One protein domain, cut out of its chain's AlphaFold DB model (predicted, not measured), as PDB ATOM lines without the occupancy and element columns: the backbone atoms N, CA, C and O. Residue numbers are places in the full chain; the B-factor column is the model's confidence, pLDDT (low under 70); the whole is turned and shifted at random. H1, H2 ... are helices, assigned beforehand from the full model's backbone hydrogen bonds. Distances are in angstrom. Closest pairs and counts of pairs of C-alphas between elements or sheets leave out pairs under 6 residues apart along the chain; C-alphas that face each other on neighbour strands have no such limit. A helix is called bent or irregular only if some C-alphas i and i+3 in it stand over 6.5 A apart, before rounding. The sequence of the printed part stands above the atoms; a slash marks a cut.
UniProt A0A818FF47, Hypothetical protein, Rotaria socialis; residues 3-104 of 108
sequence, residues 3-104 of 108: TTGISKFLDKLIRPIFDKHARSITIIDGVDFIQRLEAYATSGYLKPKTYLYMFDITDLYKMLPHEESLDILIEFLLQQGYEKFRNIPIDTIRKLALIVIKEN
ATOM      1  N   THR A   3     -22.165 -59.888  23.936       74.56
ATOM      2  CA  THR A   3     -22.448 -59.376  25.284       74.56
ATOM      3  C   THR A   3     -21.463 -58.301  25.759       74.56
ATOM      4  O   THR A   3     -21.863 -57.370  26.453       74.56
ATOM      5  N   THR A   4     -20.205 -58.324  25.301       79.62
ATOM      6  CA  THR A   4     -19.216 -57.265  25.573       79.62
ATOM      7  C   THR A   4     -19.633 -55.928  24.947       79.62
ATOM      8  O   THR A   4     -19.414 -54.871  25.532       79.62
ATOM      9  N   GLY A   5     -20.251 -55.953  23.760       83.31
ATOM     10  CA  GLY A   5     -20.750 -54.744  23.095       83.31
ATOM     11  C   GLY A   5     -21.939 -54.131  23.834       83.31
ATOM     12  O   GLY A   5     -21.976 -52.920  24.041       83.31
ATOM     13  N   ILE A   6     -22.860 -54.983  24.295       84.44
ATOM     14  CA  ILE A   6     -24.012 -54.588  25.119       84.44
ATOM     15  C   ILE A   6     -23.541 -53.973  26.437       84.44
ATOM     16  O   ILE A   6     -24.011 -52.906  26.814       84.44
ATOM     17  N   SER A   7     -22.570 -54.600  27.098       85.56
ATOM     18  CA  SER A   7     -22.007 -54.111  28.356       85.56
ATOM     19  C   SER A   7     -21.327 -52.747  28.205       85.56
ATOM     20  O   SER A   7     -21.664 -51.814  28.929       85.56
ATOM     21  N   LYS A   8     -20.479 -52.555  27.181       88.25
ATOM     22  CA  LYS A   8     -19.879 -51.238  26.882       88.25
ATOM     23  C   LYS A   8     -20.919 -50.176  26.537       88.25
ATOM     24  O   LYS A   8     -20.733 -49.002  26.847       88.25
ATOM     25  N   PHE A   9     -21.983 -50.560  25.837       90.31
ATOM     26  CA  PHE A   9     -23.071 -49.646  25.513       90.31
ATOM     27  C   PHE A   9     -23.836 -49.223  26.769       90.31
ATOM     28  O   PHE A   9     -24.053 -48.030  26.974       90.31
ATOM     29  N   LEU A  10     -24.202 -50.190  27.614       89.50
ATOM     30  CA  LEU A  10     -24.904 -49.950  28.869       89.50
ATOM     31  C   LEU A  10     -24.068 -49.085  29.816       89.50
ATOM     32  O   LEU A  10     -24.597 -48.138  30.391       89.50
ATOM     33  N   ASP A  11     -22.763 -49.346  29.908       90.00
ATOM     34  CA  ASP A  11     -21.830 -48.517  30.668       90.00
ATOM     35  C   ASP A  11     -21.865 -47.062  30.185       90.00
ATOM     36  O   ASP A  11     -22.189 -46.160  30.950       90.00
ATOM     37  N   LYS A  12     -21.665 -46.821  28.885       91.75
ATOM     38  CA  LYS A  12     -21.735 -45.468  28.303       91.75
ATOM     39  C   LYS A  12     -23.092 -44.789  28.489       91.75
ATOM     40  O   LYS A  12     -23.165 -43.557  28.471       91.75
ATOM     41  N   LEU A  13     -24.163 -45.573  28.590       90.81
ATOM     42  CA  LEU A  13     -25.510 -45.073  28.820       90.81
ATOM     43  C   LEU A  13     -25.698 -44.638  30.276       90.81
ATOM     44  O   LEU A  13     -26.207 -43.549  30.509       90.81
ATOM     45  N   ILE A  14     -25.284 -45.456  31.243       89.38
ATOM     46  CA  ILE A  14     -25.539 -45.217  32.670       89.38
ATOM     47  C   ILE A  14     -24.459 -44.330  33.305       89.38
ATOM     48  O   ILE A  14     -24.762 -43.583  34.234       89.38
ATOM     49  N   ARG A  15     -23.224 -44.325  32.782       91.44
ATOM     50  CA  ARG A  15     -22.083 -43.569  33.329       91.44
ATOM     51  C   ARG A  15     -22.401 -42.099  33.641       91.44
ATOM     52  O   ARG A  15     -22.123 -41.689  34.761       91.44
ATOM     53  N   PRO A  16     -23.067 -41.317  32.767       93.56
ATOM     54  CA  PRO A  16     -23.404 -39.929  33.089       93.56
ATOM     55  C   PRO A  16     -24.392 -39.787  34.258       93.56
ATOM     56  O   PRO A  16     -24.373 -38.784  34.966       93.56
ATOM     57  N   ILE A  17     -25.272 -40.774  34.454       91.94
ATOM     58  CA  ILE A  17     -26.209 -40.809  35.582       91.94
ATOM     59  C   ILE A  17     -25.437 -41.112  36.869       91.94
ATOM     60  O   ILE A  17     -25.630 -40.433  37.876       91.94
ATOM     61  N   PHE A  18     -24.528 -42.089  36.810       91.00
ATOM     62  CA  PHE A  18     -23.630 -42.429  37.911       91.00
ATOM     63  C   PHE A  18     -22.757 -41.237  38.325       91.00
ATOM     64  O   PHE A  18     -22.726 -40.882  39.503       91.00
ATOM     65  N   ASP A  19     -22.110 -40.575  37.363       93.12
ATOM     66  CA  ASP A  19     -21.230 -39.429  37.612       93.12
ATOM     67  C   ASP A  19     -21.973 -38.274  38.287       93.12
ATOM     68  O   ASP A  19     -21.428 -37.602  39.162       93.12
ATOM     69  N   LYS A  20     -23.241 -38.071  37.915       94.06
ATOM     70  CA  LYS A  20     -24.086 -37.019  38.475       94.06
ATOM     71  C   LYS A  20     -24.554 -37.317  39.901       94.06
ATOM     72  O   LYS A  20     -24.583 -36.406  40.723       94.06
ATOM     73  N   HIS A  21     -24.962 -38.556  40.176       93.25
ATOM     74  CA  HIS A  21     -25.769 -38.871  41.364       93.25
ATOM     75  C   HIS A  21     -25.072 -39.755  42.397       93.25
ATOM     76  O   HIS A  21     -25.414 -39.695  43.573       93.25
ATOM     77  N   ALA A  22     -24.102 -40.573  41.984       91.00
ATOM     78  CA  ALA A  22     -23.479 -41.579  42.844       91.00
ATOM     79  C   ALA A  22     -21.968 -41.377  43.019       91.00
ATOM     80  O   ALA A  22     -21.422 -41.709  44.068       91.00
ATOM     81  N   ARG A  23     -21.265 -40.773  42.051       91.31
ATOM     82  CA  ARG A  23     -19.795 -40.659  42.089       91.31
ATOM     83  C   ARG A  23     -19.247 -39.988  43.351       91.31
ATOM     84  O   ARG A  23     -18.180 -40.375  43.835       91.31
ATOM     85  N   SER A  24     -19.956 -38.997  43.888       90.94
ATOM     86  CA  SER A  24     -19.549 -38.288  45.106       90.94
ATOM     87  C   SER A  24     -19.585 -39.172  46.353       90.94
ATOM     88  O   SER A  24     -18.811 -38.927  47.274       90.94
ATOM     89  N   ILE A  25     -20.408 -40.223  46.374       89.81
ATOM     90  CA  ILE A  25     -20.563 -41.146  47.509       89.81
ATOM     91  C   ILE A  25     -19.937 -42.525  47.257       89.81
ATOM     92  O   ILE A  25     -19.745 -43.289  48.198       89.81
ATOM     93  N   THR A  26     -19.588 -42.847  46.012       90.94
ATOM     94  CA  THR A  26     -18.924 -44.103  45.650       90.94
ATOM     95  C   THR A  26     -17.405 -43.979  45.750       90.94
ATOM     96  O   THR A  26     -16.807 -43.070  45.169       90.94
ATOM     97  N   ILE A  27     -16.790 -44.938  46.442       91.25
ATOM     98  CA  ILE A  27     -15.347 -45.200  46.411       91.25
ATOM     99  C   ILE A  27     -15.059 -46.058  45.179       91.25
ATOM    100  O   ILE A  27     -15.635 -47.136  45.040       91.25
ATOM    101  N   ILE A  28     -14.207 -45.574  44.277       89.25
ATOM    102  CA  ILE A  28     -13.931 -46.262  43.002       89.25
ATOM    103  C   ILE A  28     -12.806 -47.285  43.135       89.25
ATOM    104  O   ILE A  28     -12.875 -48.357  42.542       89.25
ATOM    105  N   ASP A  29     -11.774 -46.952  43.904       89.69
ATOM    106  CA  ASP A  29     -10.591 -47.783  44.083       89.69
ATOM    107  C   ASP A  29      -9.905 -47.491  45.429       89.69
ATOM    108  O   ASP A  29     -10.356 -46.661  46.227       89.69
ATOM    109  N   GLY A  30      -8.803 -48.199  45.692       89.69
ATOM    110  CA  GLY A  30      -8.029 -48.034  46.921       89.69
ATOM    111  C   GLY A  30      -7.371 -46.657  47.064       89.69
ATOM    112  O   GLY A  30      -7.186 -46.196  48.187       89.69
ATOM    113  N   VAL A  31      -7.049 -45.976  45.961       94.31
ATOM    114  CA  VAL A  31      -6.446 -44.637  46.000       94.31
ATOM    115  C   VAL A  31      -7.505 -43.601  46.387       94.31
ATOM    116  O   VAL A  31      -7.274 -42.820  47.308       94.31
ATOM    117  N   ASP A  32      -8.687 -43.648  45.759       93.12
ATOM    118  CA  ASP A  32      -9.858 -42.827  46.108       93.12
ATOM    119  C   ASP A  32     -10.264 -43.060  47.573       93.12
ATOM    120  O   ASP A  32     -10.556 -42.112  48.302       93.12
ATOM    121  N   PHE A  33     -10.211 -44.313  48.044       92.81
ATOM    122  CA  PHE A  33     -10.457 -44.643  49.450       92.81
ATOM    123  C   PHE A  33      -9.480 -43.946  50.400       92.81
ATOM    124  O   PHE A  33      -9.921 -43.260  51.324       92.81
ATOM    125  N   ILE A  34      -8.169 -44.105  50.181       94.12
ATOM    126  CA  ILE A  34      -7.138 -43.533  51.059       94.12
ATOM    127  C   ILE A  34      -7.259 -42.008  51.093       94.12
ATOM    128  O   ILE A  34      -7.318 -41.430  52.176       94.12
ATOM    129  N   GLN A  35      -7.403 -41.361  49.934       94.62
ATOM    130  CA  GLN A  35      -7.544 -39.903  49.845       94.62
ATOM    131  C   GLN A  35      -8.769 -39.389  50.616       94.62
ATOM    132  O   GLN A  35      -8.691 -38.397  51.348       94.62
ATOM    133  N   ARG A  36      -9.913 -40.071  50.498       92.50
ATOM    134  CA  ARG A  36     -11.133 -39.709  51.235       92.50
ATOM    135  C   ARG A  36     -10.992 -39.951  52.734       92.50
ATOM    136  O   ARG A  36     -11.486 -39.144  53.521       92.50
ATOM    137  N   LEU A  37     -10.315 -41.026  53.135       92.06
ATOM    138  CA  LEU A  37     -10.056 -41.327  54.541       92.06
ATOM    139  C   LEU A  37      -9.130 -40.279  55.177       92.06
ATOM    140  O   LEU A  37      -9.401 -39.824  56.288       92.06
ATOM    141  N   GLU A  38      -8.092 -39.841  54.466       93.94
ATOM    142  CA  GLU A  38      -7.198 -38.762  54.902       93.94
ATOM    143  C   GLU A  38      -7.940 -37.429  55.048       93.94
ATOM    144  O   GLU A  38      -7.777 -36.734  56.056       93.94
ATOM    145  N   ALA A  39      -8.811 -37.084  54.096       93.50
ATOM    146  CA  ALA A  39      -9.652 -35.892  54.192       93.50
ATOM    147  C   ALA A  39     -10.616 -35.963  55.393       93.50
ATOM    148  O   ALA A  39     -10.780 -34.986  56.132       93.50
ATOM    149  N   TYR A  40     -11.214 -37.134  55.632       92.19
ATOM    150  CA  TYR A  40     -12.086 -37.394  56.779       92.19
ATOM    151  C   TYR A  40     -11.337 -37.267  58.116       92.19
ATOM    152  O   TYR A  40     -11.852 -36.678  59.071       92.19
ATOM    153  N   ALA A  41     -10.095 -37.760  58.174       92.50
ATOM    154  CA  ALA A  41      -9.218 -37.629  59.333       92.50
ATOM    155  C   ALA A  41      -8.799 -36.170  59.576       92.50
ATOM    156  O   ALA A  41      -8.923 -35.678  60.696       92.50
ATOM    157  N   THR A  42      -8.389 -35.457  58.525       95.12
ATOM    158  CA  THR A  42      -7.989 -34.038  58.585       95.12
ATOM    159  C   THR A  42      -9.140 -33.139  59.041       95.12
ATOM    160  O   THR A  42      -8.927 -32.166  59.757       95.12
ATOM    161  N   SER A  43     -10.378 -33.506  58.702       94.56
ATOM    162  CA  SER A  43     -11.592 -32.815  59.157       94.56
ATOM    163  C   SER A  43     -11.969 -33.116  60.621       94.56
ATOM    164  O   SER A  43     -12.986 -32.629  61.112       94.56
ATOM    165  N   GLY A  44     -11.176 -33.924  61.336       92.81
ATOM    166  CA  GLY A  44     -11.373 -34.239  62.755       92.81
ATOM    167  C   GLY A  44     -12.468 -35.273  63.039       92.81
ATOM    168  O   GLY A  44     -12.853 -35.463  64.197       92.81
ATOM    169  N   TYR A  45     -12.986 -35.952  62.011       90.31
ATOM    170  CA  TYR A  45     -14.036 -36.958  62.181       90.31
ATOM    171  C   TYR A  45     -13.497 -38.334  62.598       90.31
ATOM    172  O   TYR A  45     -14.225 -39.117  63.216       90.31
ATOM    173  N   LEU A  46     -12.224 -38.629  62.308       91.94
ATOM    174  CA  LEU A  46     -11.550 -39.838  62.784       91.94
ATOM    175  C   LEU A  46     -11.067 -39.621  64.227       91.94
ATOM    176  O   LEU A  46     -10.062 -38.959  64.471       91.94
ATOM    177  N   LYS A  47     -11.813 -40.151  65.200       90.69
ATOM    178  CA  LYS A  47     -11.537 -39.995  66.634       90.69
ATOM    179  C   LYS A  47     -10.839 -41.244  67.182       90.69
ATOM    180  O   LYS A  47     -11.009 -42.323  66.623       90.69
ATOM    181  N   PRO A  48     -10.164 -41.167  68.344       89.56
ATOM    182  CA  PRO A  48      -9.557 -42.343  68.982       89.56
ATOM    183  C   PRO A  48     -10.534 -43.496  69.275       89.56
ATOM    184  O   PRO A  48     -10.112 -44.630  69.451       89.56
ATOM    185  N   LYS A  49     -11.841 -43.207  69.351       91.62
ATOM    186  CA  LYS A  49     -12.912 -44.195  69.557       91.62
ATOM    187  C   LYS A  49     -13.621 -44.609  68.261       91.62
ATOM    188  O   LYS A  49     -14.670 -45.245  68.326       91.62
ATOM    189  N   THR A  50     -13.118 -44.203  67.099       89.44
ATOM    190  CA  THR A  50     -13.667 -44.652  65.820       89.44
ATOM    191  C   THR A  50     -13.234 -46.092  65.576       89.44
ATOM    192  O   THR A  50     -12.044 -46.395  65.572       89.44
ATOM    193  N   TYR A  51     -14.206 -46.976  65.361       89.31
ATOM    194  CA  TYR A  51     -13.961 -48.366  64.996       89.31
ATOM    195  C   TYR A  51     -14.014 -48.519  63.480       89.31
ATOM    196  O   TYR A  51     -14.922 -48.000  62.829       89.31
ATOM    197  N   LEU A  52     -13.046 -49.247  62.932       86.94
ATOM    198  CA  LEU A  52     -13.069 -49.689  61.545       86.94
ATOM    199  C   LEU A  52     -13.574 -51.127  61.517       86.94
ATOM    200  O   LEU A  52     -13.014 -52.000  62.178       86.94
ATOM    201  N   TYR A  53     -14.633 -51.355  60.749       87.50
ATOM    202  CA  TYR A  53     -15.175 -52.681  60.493       87.50
ATOM    203  C   TYR A  53     -14.877 -53.057  59.051       87.50
ATOM    204  O   TYR A  53     -15.035 -52.239  58.145       87.50
ATOM    205  N   MET A  54     -14.447 -54.296  58.851       85.25
ATOM    206  CA  MET A  54     -14.226 -54.870  57.534       85.25
ATOM    207  C   MET A  54     -15.204 -56.021  57.355       85.25
ATOM    208  O   MET A  54     -15.271 -56.916  58.197       85.25
ATOM    209  N   PHE A  55     -15.959 -55.976  56.265       83.25
ATOM    210  CA  PHE A  55     -16.780 -57.087  55.815       83.25
ATOM    211  C   PHE A  55     -16.111 -57.654  54.576       83.25
ATOM    212  O   PHE A  55     -15.945 -56.938  53.588       83.25
ATOM    213  N   ASP A  56     -15.697 -58.911  54.651       81.38
ATOM    214  CA  ASP A  56     -15.212 -59.621  53.478       81.38
ATOM    215  C   ASP A  56     -16.422 -60.169  52.721       81.38
ATOM    216  O   ASP A  56     -17.197 -60.965  53.259       81.38
ATOM    217  N   ILE A  57     -16.627 -59.679  51.501       76.81
ATOM    218  CA  ILE A  57     -17.709 -60.132  50.632       76.81
ATOM    219  C   ILE A  57     -17.087 -60.973  49.525       76.81
ATOM    220  O   ILE A  57     -16.634 -60.464  48.499       76.81
ATOM    221  N   THR A  58     -17.096 -62.286  49.729       77.69
ATOM    222  CA  THR A  58     -16.697 -63.257  48.710       77.69
ATOM    223  C   THR A  58     -17.822 -63.446  47.700       77.69
ATOM    224  O   THR A  58     -18.972 -63.613  48.095       77.69
ATOM    225  N   ASP A  59     -17.503 -63.479  46.405       69.62
ATOM    226  CA  ASP A  59     -18.480 -63.729  45.338       69.62
ATOM    227  C   ASP A  59     -19.700 -62.778  45.365       69.62
ATOM    228  O   ASP A  59     -20.838 -63.215  45.186       69.62
ATOM    229  N   LEU A  60     -19.471 -61.466  45.540       69.31
ATOM    230  CA  LEU A  60     -20.518 -60.423  45.569       69.31
ATOM    231  C   LEU A  60     -21.594 -60.616  44.481       69.31
ATOM    232  O   LEU A  60     -22.782 -60.488  44.756       69.31
ATOM    233  N   TYR A  61     -21.194 -60.985  43.263       63.62
ATOM    234  CA  TYR A  61     -22.110 -61.209  42.138       63.62
ATOM    235  C   TYR A  61     -23.000 -62.452  42.282       63.62
ATOM    236  O   TYR A  61     -24.100 -62.458  41.750       63.62
ATOM    237  N   LYS A  62     -22.560 -63.491  43.003       67.38
ATOM    238  CA  LYS A  62     -23.410 -64.651  43.336       67.38
ATOM    239  C   LYS A  62     -24.336 -64.354  44.512       67.38
ATOM    240  O   LYS A  62     -25.384 -64.979  44.631       67.38
ATOM    241  N   MET A  63     -23.918 -63.447  45.397       70.56
ATOM    242  CA  MET A  63     -24.688 -63.047  46.575       70.56
ATOM    243  C   MET A  63     -25.721 -61.966  46.272       70.56
ATOM    244  O   MET A  63     -26.683 -61.853  47.021       70.56
ATOM    245  N   LEU A  64     -25.532 -61.178  45.209       70.25
ATOM    246  CA  LEU A  64     -26.502 -60.191  44.754       70.25
ATOM    247  C   LEU A  64     -27.651 -60.896  44.019       70.25
ATOM    248  O   LEU A  64     -27.447 -61.399  42.912       70.25
ATOM    249  N   PRO A  65     -28.869 -60.923  44.579       80.75
ATOM    250  CA  PRO A  65     -30.034 -61.410  43.856       80.75
ATOM    251  C   PRO A  65     -30.230 -60.575  42.586       80.75
ATOM    252  O   PRO A  65     -30.427 -59.359  42.632       80.75
ATOM    253  N   HIS A  66     -30.110 -61.231  41.428       83.31
ATOM    254  CA  HIS A  66     -30.054 -60.553  40.131       83.31
ATOM    255  C   HIS A  66     -31.308 -59.716  39.845       83.31
ATOM    256  O   HIS A  66     -31.186 -58.597  39.355       83.31
ATOM    257  N   GLU A  67     -32.501 -60.237  40.151       86.56
ATOM    258  CA  GLU A  67     -33.760 -59.509  39.930       86.56
ATOM    259  C   GLU A  67     -33.885 -58.310  40.874       86.56
ATOM    260  O   GLU A  67     -34.154 -57.205  40.419       86.56
ATOM    261  N   GLU A  68     -33.567 -58.482  42.154       86.94
ATOM    262  CA  GLU A  68     -33.613 -57.396  43.142       86.94
ATOM    263  C   GLU A  68     -32.599 -56.290  42.812       86.94
ATOM    264  O   GLU A  68     -32.896 -55.106  42.937       86.94
ATOM    265  N   SER A  69     -31.423 -56.652  42.293       86.00
ATOM    266  CA  SER A  69     -30.421 -55.683  41.826       86.00
ATOM    267  C   SER A  69     -30.920 -54.863  40.632       86.00
ATOM    268  O   SER A  69     -30.621 -53.673  40.515       86.00
ATOM    269  N   LEU A  70     -31.684 -55.492  39.733       90.75
ATOM    270  CA  LEU A  70     -32.324 -54.799  38.619       90.75
ATOM    271  C   LEU A  70     -33.435 -53.885  39.112       90.75
ATOM    272  O   LEU A  70     -33.523 -52.756  38.646       90.75
ATOM    273  N   ASP A  71     -34.248 -54.343  40.054       91.38
ATOM    274  CA  ASP A  71     -35.346 -53.550  40.590       91.38
ATOM    275  C   ASP A  71     -34.812 -52.315  41.330       91.38
ATOM    276  O   ASP A  71     -35.265 -51.207  41.049       91.38
ATOM    277  N   ILE A  72     -33.737 -52.453  42.118       90.69
ATOM    278  CA  ILE A  72     -33.029 -51.322  42.744       90.69
ATOM    279  C   ILE A  72     -32.510 -50.327  41.696       90.69
ATOM    280  O   ILE A  72     -32.636 -49.116  41.882       90.69
ATOM    281  N   LEU A  73     -31.938 -50.796  40.578       90.69
ATOM    282  CA  LEU A  73     -31.493 -49.909  39.495       90.69
ATOM    283  C   LEU A  73     -32.667 -49.110  38.910       90.69
ATOM    284  O   LEU A  73     -32.529 -47.917  38.640       90.69
ATOM    285  N   ILE A  74     -33.812 -49.756  38.697       94.06
ATOM    286  CA  ILE A  74     -34.998 -49.115  38.126       94.06
ATOM    287  C   ILE A  74     -35.611 -48.127  39.111       94.06
ATOM    288  O   ILE A  74     -35.873 -46.987  38.733       94.06
ATOM    289  N   GLU A  75     -35.763 -48.514  40.375       94.12
ATOM    290  CA  GLU A  75     -36.216 -47.622  41.440       94.12
ATOM    291  C   GLU A  75     -35.311 -46.399  41.566       94.12
ATOM    292  O   GLU A  75     -35.806 -45.273  41.591       94.12
ATOM    293  N   PHE A  76     -33.990 -46.592  41.561       92.25
ATOM    294  CA  PHE A  76     -33.028 -45.497  41.584       92.25
ATOM    295  C   PHE A  76     -33.237 -44.538  40.406       92.25
ATOM    296  O   PHE A  76     -33.331 -43.326  40.597       92.25
ATOM    297  N   LEU A  77     -33.340 -45.056  39.181       92.44
ATOM    298  CA  LEU A  77     -33.539 -44.223  37.994       92.44
ATOM    299  C   LEU A  77     -34.863 -43.444  38.055       92.44
ATOM    300  O   LEU A  77     -34.870 -42.249  37.751       92.44
ATOM    301  N   LEU A  78     -35.948 -44.077  38.509       93.81
ATOM    302  CA  LEU A  78     -37.249 -43.430  38.695       93.81
ATOM    303  C   LEU A  78     -37.205 -42.347  39.780       93.81
ATOM    304  O   LEU A  78     -37.685 -41.239  39.550       93.81
ATOM    305  N   GLN A  79     -36.576 -42.619  40.929       93.56
ATOM    306  CA  GLN A  79     -36.400 -41.646  42.017       93.56
ATOM    307  C   GLN A  79     -35.600 -40.415  41.575       93.56
ATOM    308  O   GLN A  79     -35.848 -39.308  42.050       93.56
ATOM    309  N   GLN A  80     -34.665 -40.586  40.638       90.88
ATOM    310  CA  GLN A  80     -33.907 -39.488  40.035       90.88
ATOM    311  C   GLN A  80     -34.637 -38.796  38.866       90.88
ATOM    312  O   GLN A  80     -34.062 -37.912  38.223       90.88
ATOM    313  N   GLY A  81     -35.890 -39.174  38.589       91.62
ATOM    314  CA  GLY A  81     -36.755 -38.563  37.577       91.62
ATOM    315  C   GLY A  81     -36.548 -39.078  36.149       91.62
ATOM    316  O   GLY A  81     -36.956 -38.414  35.196       91.62
ATOM    317  N   TYR A  82     -35.901 -40.233  35.964       91.75
ATOM    318  CA  TYR A  82     -35.668 -40.816  34.644       91.75
ATOM    319  C   TYR A  82     -36.709 -41.891  34.306       91.75
ATOM    320  O   TYR A  82     -36.537 -43.060  34.627       91.75
ATOM    321  N   GLU A  83     -37.746 -41.524  33.555       88.94
ATOM    322  CA  GLU A  83     -38.636 -42.498  32.886       88.94
ATOM    323  C   GLU A  83     -38.018 -43.037  31.578       88.94
ATOM    324  O   GLU A  83     -38.294 -44.145  31.112       88.94
ATOM    325  N   LYS A  84     -37.135 -42.231  30.980       88.44
ATOM    326  CA  LYS A  84     -36.304 -42.564  29.821       88.44
ATOM    327  C   LYS A  84     -34.976 -41.821  29.913       88.44
ATOM    328  O   LYS A  84     -34.931 -40.684  30.381       88.44
ATOM    329  N   PHE A  85     -33.904 -42.412  29.396       88.12
ATOM    330  CA  PHE A  85     -32.604 -41.749  29.295       88.12
ATOM    331  C   PHE A  85     -32.084 -41.810  27.862       88.12
ATOM    332  O   PHE A  85     -32.020 -42.881  27.267       88.12
ATOM    333  N   ARG A  86     -31.752 -40.652  27.274       87.62
ATOM    334  CA  ARG A  86     -31.359 -40.530  25.852       87.62
ATOM    335  C   ARG A  86     -32.337 -41.234  24.893       87.62
ATOM    336  O   ARG A  86     -31.922 -41.944  23.985       87.62
ATOM    337  N   ASN A  87     -33.639 -41.034  25.112       89.56
ATOM    338  CA  ASN A  87     -34.742 -41.682  24.383       89.56
ATOM    339  C   ASN A  87     -34.831 -43.211  24.520       89.56
ATOM    340  O   ASN A  87     -35.629 -43.831  23.823       89.56
ATOM    341  N   ILE A  88     -34.082 -43.816  25.439       91.62
ATOM    342  CA  ILE A  88     -34.189 -45.238  25.756       91.62
ATOM    343  C   ILE A  88     -35.137 -45.393  26.949       91.62
ATOM    344  O   ILE A  88     -34.855 -44.822  28.008       91.62
ATOM    345  N   PRO A  89     -36.257 -46.126  26.804       94.19
ATOM    346  CA  PRO A  89     -37.172 -46.395  27.909       94.19
ATOM    347  C   PRO A  89     -36.483 -47.169  29.030       94.19
ATOM    348  O   PRO A  89     -35.662 -48.053  28.761       94.19
ATOM    349  N   ILE A  90     -36.856 -46.890  30.276       92.94
ATOM    350  CA  ILE A  90     -36.276 -47.543  31.454       92.94
ATOM    351  C   ILE A  90     -36.397 -49.080  31.412       92.94
ATOM    352  O   ILE A  90     -35.440 -49.778  31.739       92.94
ATOM    353  N   ASP A  91     -37.484 -49.621  30.856       91.94
ATOM    354  CA  ASP A  91     -37.656 -51.070  30.658       91.94
ATOM    355  C   ASP A  91     -36.605 -51.674  29.724       91.94
ATOM    356  O   ASP A  91     -36.189 -52.825  29.874       91.94
ATOM    357  N   THR A  92     -36.161 -50.901  28.730       93.44
ATOM    358  CA  THR A  92     -35.088 -51.326  27.827       93.44
ATOM    359  C   THR A  92     -33.757 -51.335  28.569       93.44
ATOM    360  O   THR A  92     -32.986 -52.280  28.415       93.44
ATOM    361  N   ILE A  93     -33.513 -50.346  29.433       92.88
ATOM    362  CA  ILE A  93     -32.338 -50.315  30.313       92.88
ATOM    363  C   ILE A  93     -32.344 -51.534  31.250       92.88
ATOM    364  O   ILE A  93     -31.326 -52.220  31.332       92.88
ATOM    365  N   ARG A  94     -33.496 -51.883  31.851       93.50
ATOM    366  CA  ARG A  94     -33.669 -53.100  32.671       93.50
ATOM    367  C   ARG A  94     -33.276 -54.359  31.904       93.50
ATOM    368  O   ARG A  94     -32.509 -55.176  32.401       93.50
ATOM    369  N   LYS A  95     -33.777 -54.516  30.673       92.56
ATOM    370  CA  LYS A  95     -33.484 -55.683  29.820       92.56
ATOM    371  C   LYS A  95     -32.005 -55.770  29.441       92.56
ATOM    372  O   LYS A  95     -31.444 -56.862  29.460       92.56
ATOM    373  N   LEU A  96     -31.367 -54.644  29.120       91.06
ATOM    374  CA  LEU A  96     -29.933 -54.603  28.816       91.06
ATOM    375  C   LEU A  96     -29.095 -54.976  30.046       91.06
ATOM    376  O   LEU A  96     -28.181 -55.788  29.930       91.06
ATOM    377  N   ALA A  97     -29.438 -54.438  31.219       90.00
ATOM    378  CA  ALA A  97     -28.782 -54.777  32.478       90.00
ATOM    379  C   ALA A  97     -28.956 -56.260  32.833       90.00
ATOM    380  O   ALA A  97     -27.981 -56.916  33.187       90.00
ATOM    381  N   LEU A  98     -30.155 -56.822  32.640       89.94
ATOM    382  CA  LEU A  98     -30.425 -58.245  32.855       89.94
ATOM    383  C   LEU A  98     -29.517 -59.137  32.001       89.94
ATOM    384  O   LEU A  98     -28.998 -60.129  32.506       89.94
ATOM    385  N   ILE A  99     -29.310 -58.787  30.726       88.12
ATOM    386  CA  ILE A  99     -28.404 -59.524  29.831       88.12
ATOM    387  C   ILE A  99     -26.968 -59.459  30.359       88.12
ATOM    388  O   ILE A  99     -26.297 -60.484  30.420       88.12
ATOM    389  N   VAL A 100     -26.498 -58.277  30.765       85.06
ATOM    390  CA  VAL A 100     -25.133 -58.105  31.289       85.06
ATOM    391  C   VAL A 100     -24.917 -58.919  32.566       85.06
ATOM    392  O   VAL A 100     -23.894 -59.592  32.677       85.06
ATOM    393  N   ILE A 101     -25.885 -58.899  33.485       83.38
ATOM    394  CA  ILE A 101     -25.820 -59.625  34.760       83.38
ATOM    395  C   ILE A 101     -25.878 -61.141  34.534       83.38
ATOM    396  O   ILE A 101     -25.022 -61.862  35.035       83.38
ATOM    397  N   LYS A 102     -26.838 -61.644  33.741       82.00
ATOM    398  CA  LYS A 102     -26.980 -63.092  33.485       82.00
ATOM    399  C   LYS A 102     -25.763 -63.702  32.800       82.00
ATOM    400  O   LYS A 102     -25.393 -64.830  33.104       82.00
ATOM    401  N   GLU A 103     -25.145 -62.955  31.894       80.56
ATOM    402  CA  GLU A 103     -23.988 -63.414  31.126       80.56
ATOM    403  C   GLU A 103     -22.655 -63.141  31.843       80.56
ATOM    404  O   GLU A 103     -21.595 -63.395  31.273       80.56
ATOM    405  N   ASN A 104     -22.684 -62.584  33.066       71.38
ATOM    406  CA  ASN A 104     -21.505 -62.094  33.792       71.38
ATOM    407  C   ASN A 104     -20.586 -61.223  32.917       71.38
ATOM    408  O   ASN A 104     -19.363 -61.216  33.060       71.38
TER     409      ASN A 104
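This is residues 3 to 104 of the 108 residues of the protein "Hypothetical protein" of Rotaria socialis (UniProt A0A818FF47). A helical hairpin, H4 and H5, with the early part of H1 crossing H5, makes a small body at one end, and from it a wide open loop of chain swings out, with H2 on its far side, and comes back through a long unnamed stretch to the little helix H3. Residues 28 to 35, 39 to 44 and 47 to 60 stick out; the body without them, 74 residues, spans 43 by 30 by 23 A. The printed part has 102 residues, with five named helices in the order H1, H2, H3, H4, H5 and no named strand; the class is all helix, with 63 residues in the helices. The whole is loose, with a radius of gyration of the C-alphas of 17.1 A, and elongated, spanning 49 by 29 by 23 A.

Start at H1, residues 3 to 21, which is irregular, with C-alphas 13 and 16 lying 7.0 A apart, and has a kink of 37 degrees near residue 14. Go on to H2, residues 30 to 42, and H3, residues 60 to 63; neither touches a helix. Then look at H4, residues 66 to 79, and H5, residues 90 to 102: they form a helical hairpin and touch at a shallow tilt of 29 degrees, opposite ways, with Leu 70 and Arg 94 as closest C-alphas, 6.3 A apart. H1 touches H5 with residues 3 to 10 alone, at a steep tilt of 56 degrees, opposite ways; the closest C-alphas, of Ser 7 and Val 100, are 5.9 A apart. H1 and H4 are only just apart, 8.4 A at the closest. In H2, H4 and H5 every O i to N i+4 pair is within hydrogen-bond range, in H1 13 of 15 are, and H3 is too short for such a pair.

Find C-alpha 3 at (-22.448, -59.376, 25.284); from there H1 runs 26.3 A to His 21. Find C-alpha 30 at (-8.029, -48.034, 46.921), where H2 begins its 18.2 A to Thr 42. H3 measures 5.0 A and H4 20.0 A. Between H4 and H5, residues 84 to 85 pair with residues 88 to 89, antiparallel. H5, 18.2 A long, ends with C-alpha 102 at (-26.980, -63.092, 33.485).

The C-alphas farthest apart, of Pro 48 and Asn 87, are 51.2 A from each other. The printed part has no cut. The link from H2 to H3, 17 residues, is long; that from H3 to H4 is tight, and the other two are short. The mean pLDDT of the printed part is 88.2, and residues 59 to 62 are under 70.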